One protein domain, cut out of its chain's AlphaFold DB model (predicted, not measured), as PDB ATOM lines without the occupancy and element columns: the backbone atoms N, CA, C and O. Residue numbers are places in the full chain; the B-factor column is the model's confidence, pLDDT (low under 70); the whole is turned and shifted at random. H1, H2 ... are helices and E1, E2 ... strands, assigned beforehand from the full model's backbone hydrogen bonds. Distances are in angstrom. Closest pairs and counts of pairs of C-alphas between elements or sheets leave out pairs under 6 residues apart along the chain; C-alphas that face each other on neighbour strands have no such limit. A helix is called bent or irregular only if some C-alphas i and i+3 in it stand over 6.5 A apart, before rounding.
ATOM      1  N   GLU A   4     -80.215  16.794 -11.058       92.06
ATOM      2  CA  GLU A   4     -80.768  18.022 -11.640       92.06
ATOM      3  C   GLU A   4     -80.422  18.171 -13.128       92.06
ATOM      4  O   GLU A   4     -81.263  18.587 -13.925       92.06
ATOM      5  N   GLU A   5     -79.211  17.781 -13.536       91.19
ATOM      6  CA  GLU A   5     -78.819  17.775 -14.950       91.19
ATOM      7  C   GLU A   5     -79.626  16.750 -15.752       91.19
ATOM      8  O   GLU A   5     -80.089  17.063 -16.848       91.19
ATOM      9  N   LEU A   6     -79.848  15.551 -15.203       90.12
ATOM     10  CA  LEU A   6     -80.679  14.527 -15.843       90.12
ATOM     11  C   LEU A   6     -82.124  14.990 -15.988       90.12
ATOM     12  O   LEU A   6     -82.709  14.856 -17.061       90.12
ATOM     13  N   LYS A   7     -82.677  15.597 -14.937       92.00
ATOM     14  CA  LYS A   7     -84.031  16.149 -14.950       92.00
ATOM     15  C   LYS A   7     -84.188  17.281 -15.960       92.00
ATOM     16  O   LYS A   7     -85.228  17.389 -16.602       92.00
ATOM     17  N   LYS A   8     -83.166  18.122 -16.128       90.88
ATOM     18  CA  LYS A   8     -83.159  19.177 -17.149       90.88
ATOM     19  C   LYS A   8     -83.077  18.599 -18.566       90.88
ATOM     20  O   LYS A   8     -83.780  19.082 -19.454       90.88
ATOM     21  N   LEU A   9     -82.245  17.577 -18.761       89.81
ATOM     22  CA  LEU A   9     -82.037  16.924 -20.053       89.81
ATOM     23  C   LEU A   9     -83.289  16.174 -20.525       89.81
ATOM     24  O   LEU A   9     -83.762  16.378 -21.641       89.81
ATOM     25  N   TRP A  10     -83.852  15.331 -19.668       89.25
ATOM     26  CA  TRP A  10     -85.014  14.511 -20.006       89.25
ATOM     27  C   TRP A  10     -86.338  15.263 -19.831       89.25
ATOM     28  O   TRP A  10     -87.340  14.917 -20.445       89.25
ATOM     29  N   GLY A  11     -86.352  16.346 -19.058       89.69
ATOM     30  CA  GLY A  11     -87.594  16.944 -18.586       89.69
ATOM     31  C   GLY A  11     -88.174  16.138 -17.423       89.69
ATOM     32  O   GLY A  11     -87.813  14.986 -17.192       89.69
ATOM     33  N   LYS A  12     -89.069  16.765 -16.655       88.50
ATOM     34  CA  LYS A  12     -89.581  16.187 -15.406       88.50
ATOM     35  C   LYS A  12     -90.270  14.834 -15.624       88.50
ATOM     36  O   LYS A  12     -89.929  13.890 -14.926       88.50
ATOM     37  N   ASP A  13     -91.195  14.758 -16.578       86.44
ATOM     38  CA  ASP A  13     -92.039  13.570 -16.759       86.44
ATOM     39  C   ASP A  13     -91.220  12.356 -17.224       86.44
ATOM     40  O   ASP A  13     -91.333  11.279 -16.648       86.44
ATOM     41  N   LEU A  14     -90.332  12.536 -18.213       88.81
ATOM     42  CA  LEU A  14     -89.452  11.459 -18.680       88.81
ATOM     43  C   LEU A  14     -88.416  11.078 -17.625       88.81
ATOM     44  O   LEU A  14     -88.120   9.903 -17.462       88.81
ATOM     45  N   PHE A  15     -87.867  12.048 -16.889       91.69
ATOM     46  CA  PHE A  15     -86.944  11.743 -15.798       91.69
ATOM     47  C   PHE A  15     -87.605  10.865 -14.733       91.69
ATOM     48  O   PHE A  15     -86.987   9.909 -14.280       91.69
ATOM     49  N   GLU A  16     -88.845  11.177 -14.346       89.50
ATOM     50  CA  GLU A  16     -89.597  10.390 -13.364       89.50
ATOM     51  C   GLU A  16     -89.918   8.985 -13.900       89.50
ATOM     52  O   GLU A  16     -89.695   8.016 -13.181       89.50
ATOM     53  N   ALA A  17     -90.332   8.855 -15.166       88.31
ATOM     54  CA  ALA A  17     -90.618   7.557 -15.789       88.31
ATOM     55  C   ALA A  17     -89.365   6.686 -16.008       88.31
ATOM     56  O   ALA A  17     -89.432   5.462 -15.966       88.31
ATOM     57  N   PHE A  18     -88.207   7.301 -16.255       90.12
ATOM     58  CA  PHE A  18     -86.972   6.596 -16.614       90.12
ATOM     59  C   PHE A  18     -85.950   6.503 -15.478       90.12
ATOM     60  O   PHE A  18     -84.858   5.979 -15.702       90.12
ATOM     61  N   ALA A  19     -86.273   6.996 -14.279       88.56
ATOM     62  CA  ALA A  19     -85.328   7.140 -13.168       88.56
ATOM     63  C   ALA A  19     -84.549   5.848 -12.860       88.56
ATOM     64  O   ALA A  19     -83.334   5.897 -12.667       88.56
ATOM     65  N   ASP A  20     -85.231   4.702 -12.903       88.38
ATOM     66  CA  ASP A  20     -84.658   3.383 -12.607       88.38
ATOM     67  C   ASP A  20     -83.994   2.708 -13.823       88.38
ATOM     68  O   ASP A  20     -83.456   1.603 -13.726       88.38
ATOM     69  N   HIS A  21     -84.001   3.376 -14.978       89.69
ATOM     70  CA  HIS A  21     -83.503   2.863 -16.257       89.69
ATOM     71  C   HIS A  21     -82.280   3.626 -16.788       89.69
ATOM     72  O   HIS A  21     -81.734   3.270 -17.839       89.69
ATOM     73  N   PHE A  22     -81.835   4.667 -16.077       89.38
ATOM     74  CA  PHE A  22     -80.648   5.429 -16.439       89.38
ATOM     75  C   PHE A  22     -79.351   4.727 -16.035       89.38
ATOM     76  O   PHE A  22     -79.204   4.190 -14.938       89.38
ATOM     77  N   THR A  23     -78.341   4.836 -16.893       88.19
ATOM     78  CA  THR A  23     -76.947   4.683 -16.476       88.19
ATOM     79  C   THR A  23     -76.487   5.904 -15.678       88.19
ATOM     80  O   THR A  23     -77.096   6.975 -15.719       88.19
ATOM     81  N   ASN A  24     -75.329   5.794 -15.023       84.50
ATOM     82  CA  ASN A  24     -74.689   6.909 -14.310       84.50
ATOM     83  C   ASN A  24     -74.431   8.153 -15.198       84.50
ATOM     84  O   ASN A  24     -74.307   9.280 -14.697       84.50
ATOM     85  N   ASP A  25     -74.382   7.959 -16.518       87.88
ATOM     86  CA  ASP A  25     -74.139   8.997 -17.525       87.88
ATOM     87  C   ASP A  25     -75.425   9.506 -18.203       87.88
ATOM     88  O   ASP A  25     -75.371  10.353 -19.104       87.88
ATOM     89  N   GLY A  26     -76.588   9.029 -17.750       88.12
ATOM     90  CA  GLY A  26     -77.897   9.494 -18.207       88.12
ATOM     91  C   GLY A  26     -78.407   8.860 -19.488       88.12
ATOM     92  O   GLY A  26     -79.301   9.427 -20.116       88.12
ATOM     93  N   TRP A  27     -77.821   7.733 -19.886       90.31
ATOM     94  CA  TRP A  27     -78.301   6.940 -21.010       90.31
ATOM     95  C   TRP A  27     -79.389   5.984 -20.547       90.31
ATOM     96  O   TRP A  27     -79.247   5.341 -19.510       90.31
ATOM     97  N   LEU A  28     -80.443   5.863 -21.336       91.06
ATOM     98  CA  LEU A  28     -81.476   4.849 -21.174       91.06
ATOM     99  C   LEU A  28     -81.000   3.548 -21.828       91.06
ATOM    100  O   LEU A  28     -80.498   3.583 -22.950       91.06
ATOM    101  N   THR A  29     -81.138   2.422 -21.132       83.75
ATOM    102  CA  THR A  29     -80.580   1.112 -21.543       83.75
ATOM    103  C   THR A  29     -81.614   0.126 -22.082       83.75
ATOM    104  O   THR A  29     -81.297  -1.031 -22.348       83.75
ATOM    105  N   THR A  30     -82.864   0.562 -22.212       77.12
ATOM    106  CA  THR A  30     -84.006  -0.291 -22.545       77.12
ATOM    107  C   THR A  30     -84.921   0.397 -23.551       77.12
ATOM    108  O   THR A  30     -84.790   1.596 -23.811       77.12
ATOM    109  N   ASP A  31     -85.842  -0.372 -24.126       77.81
ATOM    110  CA  ASP A  31     -86.877   0.157 -25.003       77.81
ATOM    111  C   ASP A  31     -87.785   1.115 -24.220       77.81
ATOM    112  O   ASP A  31     -88.488   0.727 -23.284       77.81
ATOM    113  N   TRP A  32     -87.720   2.393 -24.584       82.12
ATOM    114  CA  TRP A  32     -88.446   3.464 -23.916       82.12
ATOM    115  C   TRP A  32     -89.947   3.412 -24.196       82.12
ATOM    116  O   TRP A  32     -90.711   3.923 -23.379       82.12
ATOM    117  N   GLY A  33     -90.372   2.806 -25.314       78.81
ATOM    118  CA  GLY A  33     -91.782   2.768 -25.707       78.81
ATOM    119  C   GLY A  33     -92.632   2.074 -24.647       78.81
ATOM    120  O   GLY A  33     -93.587   2.653 -24.139       78.81
ATOM    121  N   GLN A  34     -92.190   0.892 -24.211       78.12
ATOM    122  CA  GLN A  34     -92.877   0.123 -23.170       78.12
ATOM    123  C   GLN A  34     -92.877   0.822 -21.806       78.12
ATOM    124  O   GLN A  34     -93.849   0.712 -21.065       78.12
ATOM    125  N   ILE A  35     -91.801   1.533 -21.446       82.94
ATOM    126  CA  ILE A  35     -91.775   2.271 -20.174       82.94
ATOM    127  C   ILE A  35     -92.802   3.397 -20.208       82.94
ATOM    128  O   ILE A  35     -93.568   3.555 -19.265       82.94
ATOM    129  N   ILE A  36     -92.839   4.164 -21.297       80.00
ATOM    130  CA  ILE A  36     -93.787   5.263 -21.439       80.00
ATOM    131  C   ILE A  36     -95.232   4.748 -21.426       80.00
ATOM    132  O   ILE A  36     -96.054   5.336 -20.731       80.00
ATOM    133  N   GLU A  37     -95.548   3.658 -22.127       76.44
ATOM    134  CA  GLU A  37     -96.897   3.066 -22.103       76.44
ATOM    135  C   GLU A  37     -97.341   2.687 -20.676       76.44
ATOM    136  O   GLU A  37     -98.496   2.909 -20.305       76.44
ATOM    137  N   ASN A  38     -96.419   2.173 -19.853       79.62
ATOM    138  CA  ASN A  38     -96.706   1.749 -18.480       79.62
ATOM    139  C   ASN A  38     -96.765   2.916 -17.479       79.62
ATOM    140  O   ASN A  38     -97.689   2.995 -16.668       79.62
ATOM    141  N   GLU A  39     -95.781   3.813 -17.526       80.88
ATOM    142  CA  GLU A  39     -95.577   4.876 -16.530       80.88
ATOM    143  C   GLU A  39     -96.292   6.180 -16.902       80.88
ATOM    144  O   GLU A  39     -96.644   6.994 -16.045       80.88
ATOM    145  N   ILE A  40     -96.571   6.375 -18.192       75.81
ATOM    146  CA  ILE A  40     -97.304   7.522 -18.723       75.81
ATOM    147  C   ILE A  40     -98.473   6.992 -19.571       75.81
ATOM    148  O   ILE A  40     -98.486   7.171 -20.787       75.81
ATOM    149  N   PRO A  41     -99.536   6.423 -18.964       66.81
ATOM    150  CA  PRO A  41    -100.697   5.896 -19.705       66.81
ATOM    151  C   PRO A  41    -101.373   6.938 -20.612       66.81
ATOM    152  O   PRO A  41    -102.130   6.624 -21.527       66.81
ATOM    153  N   GLN A  42    -101.096   8.215 -20.343       67.31
ATOM    154  CA  GLN A  42    -101.494   9.371 -21.135       67.31
ATOM    155  C   GLN A  42    -100.678   9.521 -22.428       67.31
ATOM    156  O   GLN A  42    -100.759  10.565 -23.047       67.31
ATOM    157  N   PHE A  43     -99.843   8.563 -22.824       68.12
ATOM    158  CA  PHE A  43     -99.070   8.631 -24.067       68.12
ATOM    159  C   PHE A  43     -99.695   7.792 -25.197       68.12
ATOM    160  O   PHE A  43     -99.478   8.092 -26.364       68.12
ATOM    161  N   ASP A  44    -100.539   6.806 -24.870       57.91
ATOM    162  CA  ASP A  44    -101.007   5.755 -25.796       57.91
ATOM    163  C   ASP A  44    -102.287   6.108 -26.602       57.91
ATOM    164  O   ASP A  44    -102.790   5.320 -27.389       57.91
ATOM    165  N   ASN A  45    -102.859   7.308 -26.434       54.00
ATOM    166  CA  ASN A  45    -104.159   7.670 -27.038       54.00
ATOM    167  C   ASN A  45    -104.182   9.032 -27.764       54.00
ATOM    168  O   ASN A  45    -104.958   9.902 -27.388       54.00
ATOM    169  N   ASP A  46    -103.369   9.237 -28.807       56.94
ATOM    170  CA  ASP A  46    -103.432  10.446 -29.670       56.94
ATOM    171  C   ASP A  46    -102.853  11.755 -29.058       56.94
ATOM    172  O   ASP A  46    -103.239  12.874 -29.400       56.94
ATOM    173  N   TRP A  47    -101.870  11.659 -28.154       55.72
ATOM    174  CA  TRP A  47    -101.413  12.795 -27.327       55.72
ATOM    175  C   TRP A  47    -100.359  13.723 -27.949       55.72
ATOM    176  O   TRP A  47     -99.893  14.644 -27.272       55.72
ATOM    177  N   ASN A  48    -100.034  13.573 -29.238       55.34
ATOM    178  CA  ASN A  48     -99.129  14.487 -29.959       55.34
ATOM    179  C   ASN A  48     -99.639  15.938 -29.961       55.34
ATOM    180  O   ASN A  48     -98.849  16.875 -30.092       55.34
ATOM    181  N   ASP A  49    -100.951  16.113 -29.768       54.28
ATOM    182  CA  ASP A  49    -101.629  17.405 -29.742       54.28
ATOM    183  C   ASP A  49    -101.924  17.929 -28.326       54.28
ATOM    184  O   ASP A  49    -102.458  19.033 -28.193       54.28
ATOM    185  N   ASN A  50    -101.566  17.209 -27.249       63.69
ATOM    186  CA  ASN A  50    -101.760  17.734 -25.895       63.69
ATOM    187  C   ASN A  50    -100.675  18.777 -25.563       63.69
ATOM    188  O   ASN A  50     -99.512  18.411 -25.358       63.69
ATOM    189  N   PRO A  51    -101.023  20.071 -25.399       67.69
ATOM    190  CA  PRO A  51    -100.036  21.121 -25.153       67.69
ATOM    191  C   PRO A  51     -99.231  20.905 -23.867       67.69
ATOM    192  O   PRO A  51     -98.133  21.437 -23.742       67.69
ATOM    193  N   ARG A  52     -99.768  20.130 -22.915       68.81
ATOM    194  CA  ARG A  52     -99.120  19.828 -21.636       68.81
ATOM    195  C   ARG A  52     -97.931  18.879 -21.777       68.81
ATOM    196  O   ARG A  52     -96.988  19.010 -21.008       68.81
ATOM    197  N   TYR A  53     -97.979  17.954 -22.735       70.31
ATOM    198  CA  TYR A  53     -96.967  16.904 -22.918       70.31
ATOM    199  C   TYR A  53     -96.188  17.051 -24.224       70.31
ATOM    200  O   TYR A  53     -95.327  16.230 -24.530       70.31
ATOM    201  N   LYS A  54     -96.441  18.127 -24.972       74.06
ATOM    202  CA  LYS A  54     -95.752  18.441 -26.223       74.06
ATOM    203  C   LYS A  54     -94.230  18.459 -26.069       74.06
ATOM    204  O   LYS A  54     -93.545  17.879 -26.900       74.06
ATOM    205  N   ASP A  55     -93.709  19.070 -25.008       77.56
ATOM    206  CA  ASP A  55     -92.264  19.125 -24.749       77.56
ATOM    207  C   ASP A  55     -91.686  17.730 -24.464       77.56
ATOM    208  O   ASP A  55     -90.645  17.364 -25.006       77.56
ATOM    209  N   THR A  56     -92.381  16.939 -23.642       79.69
ATOM    210  CA  THR A  56     -92.053  15.536 -23.337       79.69
ATOM    211  C   THR A  56     -92.012  14.709 -24.625       79.69
ATOM    212  O   THR A  56     -91.055  13.979 -24.866       79.69
ATOM    213  N   TYR A  57     -92.998  14.895 -25.504       76.62
ATOM    214  CA  TYR A  57     -93.093  14.208 -26.789       76.62
ATOM    215  C   TYR A  57     -91.991  14.631 -27.771       76.62
ATOM    216  O   TYR A  57     -91.328  13.791 -28.376       76.62
ATOM    217  N   GLN A  58     -91.737  15.936 -27.897       79.94
ATOM    218  CA  GLN A  58     -90.701  16.474 -28.783       79.94
ATOM    219  C   GLN A  58     -89.304  15.952 -28.437       79.94
ATOM    220  O   GLN A  58     -88.515  15.691 -29.345       79.94
ATOM    221  N   ARG A  59     -89.007  15.740 -27.149       84.69
ATOM    222  CA  ARG A  59     -87.725  15.166 -26.708       84.69
ATOM    223  C   ARG A  59     -87.504  13.746 -27.226       84.69
ATOM    224  O   ARG A  59     -86.370  13.402 -27.533       84.69
ATOM    225  N   MET A  60     -88.566  12.960 -27.408       84.25
ATOM    226  CA  MET A  60     -88.460  11.595 -27.944       84.25
ATOM    227  C   MET A  60     -88.156  11.550 -29.449       84.25
ATOM    228  O   MET A  60     -87.714  10.519 -29.948       84.25
ATOM    229  N   TYR A  61     -88.324  12.662 -30.174       81.31
ATOM    230  CA  TYR A  61     -87.876  12.786 -31.569       81.31
ATOM    231  C   TYR A  61     -86.440  13.280 -31.723       81.31
ATOM    232  O   TYR A  61     -85.885  13.216 -32.818       81.31
ATOM    233  N   LEU A  62     -85.850  13.794 -30.648       85.25
ATOM    234  CA  LEU A  62     -84.497  14.332 -30.629       85.25
ATOM    235  C   LEU A  62     -83.628  13.436 -29.753       85.25
ATOM    236  O   LEU A  62     -83.090  13.887 -28.749       85.25
ATOM    237  N   LEU A  63     -83.530  12.157 -30.117       87.56
ATOM    238  CA  LEU A  63     -82.731  11.169 -29.398       87.56
ATOM    239  C   LEU A  63     -81.481  10.794 -30.193       87.56
ATOM    240  O   LEU A  63     -81.546  10.500 -31.386       87.56
ATOM    241  N   ASP A  64     -80.351  10.774 -29.500       89.81
ATOM    242  CA  ASP A  64     -79.134  10.111 -29.927       89.81
ATOM    243  C   ASP A  64     -79.229   8.615 -29.609       89.81
ATOM    244  O   ASP A  64     -79.789   8.208 -28.582       89.81
ATOM    245  N   HIS A  65     -78.680   7.799 -30.501       88.62
ATOM    246  CA  HIS A  65     -78.716   6.347 -30.421       88.62
ATOM    247  C   HIS A  65     -77.299   5.795 -30.525       88.62
ATOM    248  O   HIS A  65     -76.642   5.925 -31.556       88.62
ATOM    249  N   VAL A  66     -76.862   5.107 -29.473       88.25
ATOM    250  CA  VAL A  66     -75.565   4.433 -29.437       88.25
ATOM    251  C   VAL A  66     -75.795   2.938 -29.297       88.25
ATOM    252  O   VAL A  66     -76.431   2.477 -28.353       88.25
ATOM    253  N   GLU A  67     -75.271   2.166 -30.242       84.62
ATOM    254  CA  GLU A  67     -75.248   0.707 -30.159       84.62
ATOM    255  C   GLU A  67     -73.875   0.240 -29.672       84.62
ATOM    256  O   GLU A  67     -72.836   0.757 -30.087       84.62
ATOM    257  N   SER A  68     -73.871  -0.734 -28.767       80.06
ATOM    258  CA  SER A  68     -72.663  -1.406 -28.287       80.06
ATOM    259  C   SER A  68     -72.929  -2.897 -28.094       80.06
ATOM    260  O   SER A  68     -74.080  -3.337 -28.127       80.06
ATOM    261  N   ASP A  69     -71.883  -3.664 -27.789       79.25
ATOM    262  CA  ASP A  69     -71.995  -5.094 -27.470       79.25
ATOM    263  C   ASP A  69     -72.925  -5.380 -26.271       79.25
ATOM    264  O   ASP A  69     -73.434  -6.489 -26.123       79.25
ATOM    265  N   CYS A  70     -73.170  -4.377 -25.420       73.38
ATOM    266  CA  CYS A  70     -74.027  -4.475 -24.238       73.38
ATOM    267  C   CYS A  70     -75.489  -4.069 -24.497       73.38
ATOM    268  O   CYS A  70     -76.296  -4.122 -23.570       73.38
ATOM    269  N   GLY A  71     -75.835  -3.648 -25.718       78.75
ATOM    270  CA  GLY A  71     -77.189  -3.237 -26.095       78.75
ATOM    271  C   GLY A  71     -77.269  -1.835 -26.703       78.75
ATOM    272  O   GLY A  71     -76.256  -1.219 -27.051       78.75
ATOM    273  N   LYS A  72     -78.508  -1.348 -26.841       84.81
ATOM    274  CA  LYS A  72     -78.839  -0.034 -27.401       84.81
ATOM    275  C   LYS A  72     -79.056   0.980 -26.282       84.81
ATOM    276  O   LYS A  72     -79.841   0.748 -25.367       84.81
ATOM    277  N   PHE A  73     -78.383   2.112 -26.403       89.75
ATOM    278  CA  PHE A  73     -78.426   3.223 -25.470       89.75
ATOM    279  C   PHE A  73     -79.045   4.431 -26.157       89.75
ATOM    280  O   PHE A  73     -78.748   4.699 -27.325       89.75
ATOM    281  N   ILE A  74     -79.901   5.159 -25.442       91.19
ATOM    282  CA  ILE A  74     -80.540   6.369 -25.971       91.19
ATOM    283  C   ILE A  74     -80.430   7.543 -25.004       91.19
ATOM    284  O   ILE A  74     -80.401   7.352 -23.784       91.19
ATOM    285  N   LYS A  75     -80.381   8.758 -25.547       90.50
ATOM    286  CA  LYS A  75     -80.314   9.999 -24.765       90.50
ATOM    287  C   LYS A  75     -80.784  11.189 -25.606       90.50
ATOM    288  O   LYS A  75     -80.556  11.154 -26.806       90.50
ATOM    289  N   PRO A  76     -81.409  12.237 -25.042       88.94
ATOM    290  CA  PRO A  76     -81.735  13.434 -25.799       88.94
ATOM    291  C   PRO A  76     -80.488  14.089 -26.392       88.94
ATOM    292  O   PRO A  76     -79.442  14.142 -25.741       88.94
ATOM    293  N   ILE A  77     -80.628  14.584 -27.616       83.56
ATOM    294  CA  ILE A  77     -79.649  15.442 -28.280       83.56
ATOM    295  C   ILE A  77     -79.720  16.811 -27.595       83.56
ATOM    296  O   ILE A  77     -80.807  17.378 -27.462       83.56
TER     297      ILE A  77
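This is residues 4 to 77 of the 78 residues of an uncharacterized protein of Chryseobacterium nakagawai (UniProt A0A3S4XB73). A small two-stranded hairpin, E1 and E2, makes one end of a slightly elongated domain, four short helices make the rest of the body, and a long loop, residues 40 to 53, lies at the other end. H2 is near the middle, with H1 and H3 crosswise to it, and H4 leads into the hairpin. The printed part has 74 residues, with four named helices and two named strands that follow along the chain as H1, H2, H3, H4, E1, E2; the sheet, E1 - E2, is antiparallel, and the class is mixed, helices and strands. It is compact, with a radius of gyration of the C-alphas of 12.1 A and spans of 36 by 24 by 20 A.

E1 is residues 63 to 68, 16.1 A long, and E2 is residues 71 to 76, 17.3 A, ending at C-alpha 76 (-81.735, 13.434, -25.799). H4 is residues 54 to 61, H3 residues 32 to 39, H2 residues 12 to 21, 14.7 A long, and H1 residues 4 to 10, from C-alpha 4 (-80.768, 18.022, -11.640). H2 is irregular: C-alphas 17 and 20 are 7.9 A apart.

E1 and E2 form a hairpin, their directions at 158 degrees, with N 66 and O 73 2.9 A apart, within hydrogen-bond range. The closest C-alphas of H4 and E2, Arg 59 and Pro 76, are 6.3 A apart. H2 and H4 are close but not clearly touching, at a steep tilt of 43 degrees, the closest C-alphas being Leu 14 and Thr 56, 6.7 A. H2 and H3 touch, closest at the C-alphas of Ala 17 and Glu 39, 5.7 A, only just about perpendicular at 72 degrees. H1 and H2 are close but not clearly touching, closest at the C-alphas of Lys 7 and Phe 15, 5.3 A. H3 is apart from E1 and E2. In H1 and H3 every O i to N i+4 pair is within hydrogen-bond range; in H2 4 of 6 are and in H4 2 of 4.

The C-alphas farthest apart, of Pro 51 and Asp 69, are 38.5 A apart. The printed part has no cut. The link from H3 to H4 is long, 14 residues. Residues 41 to 52 have pLDDT under 70.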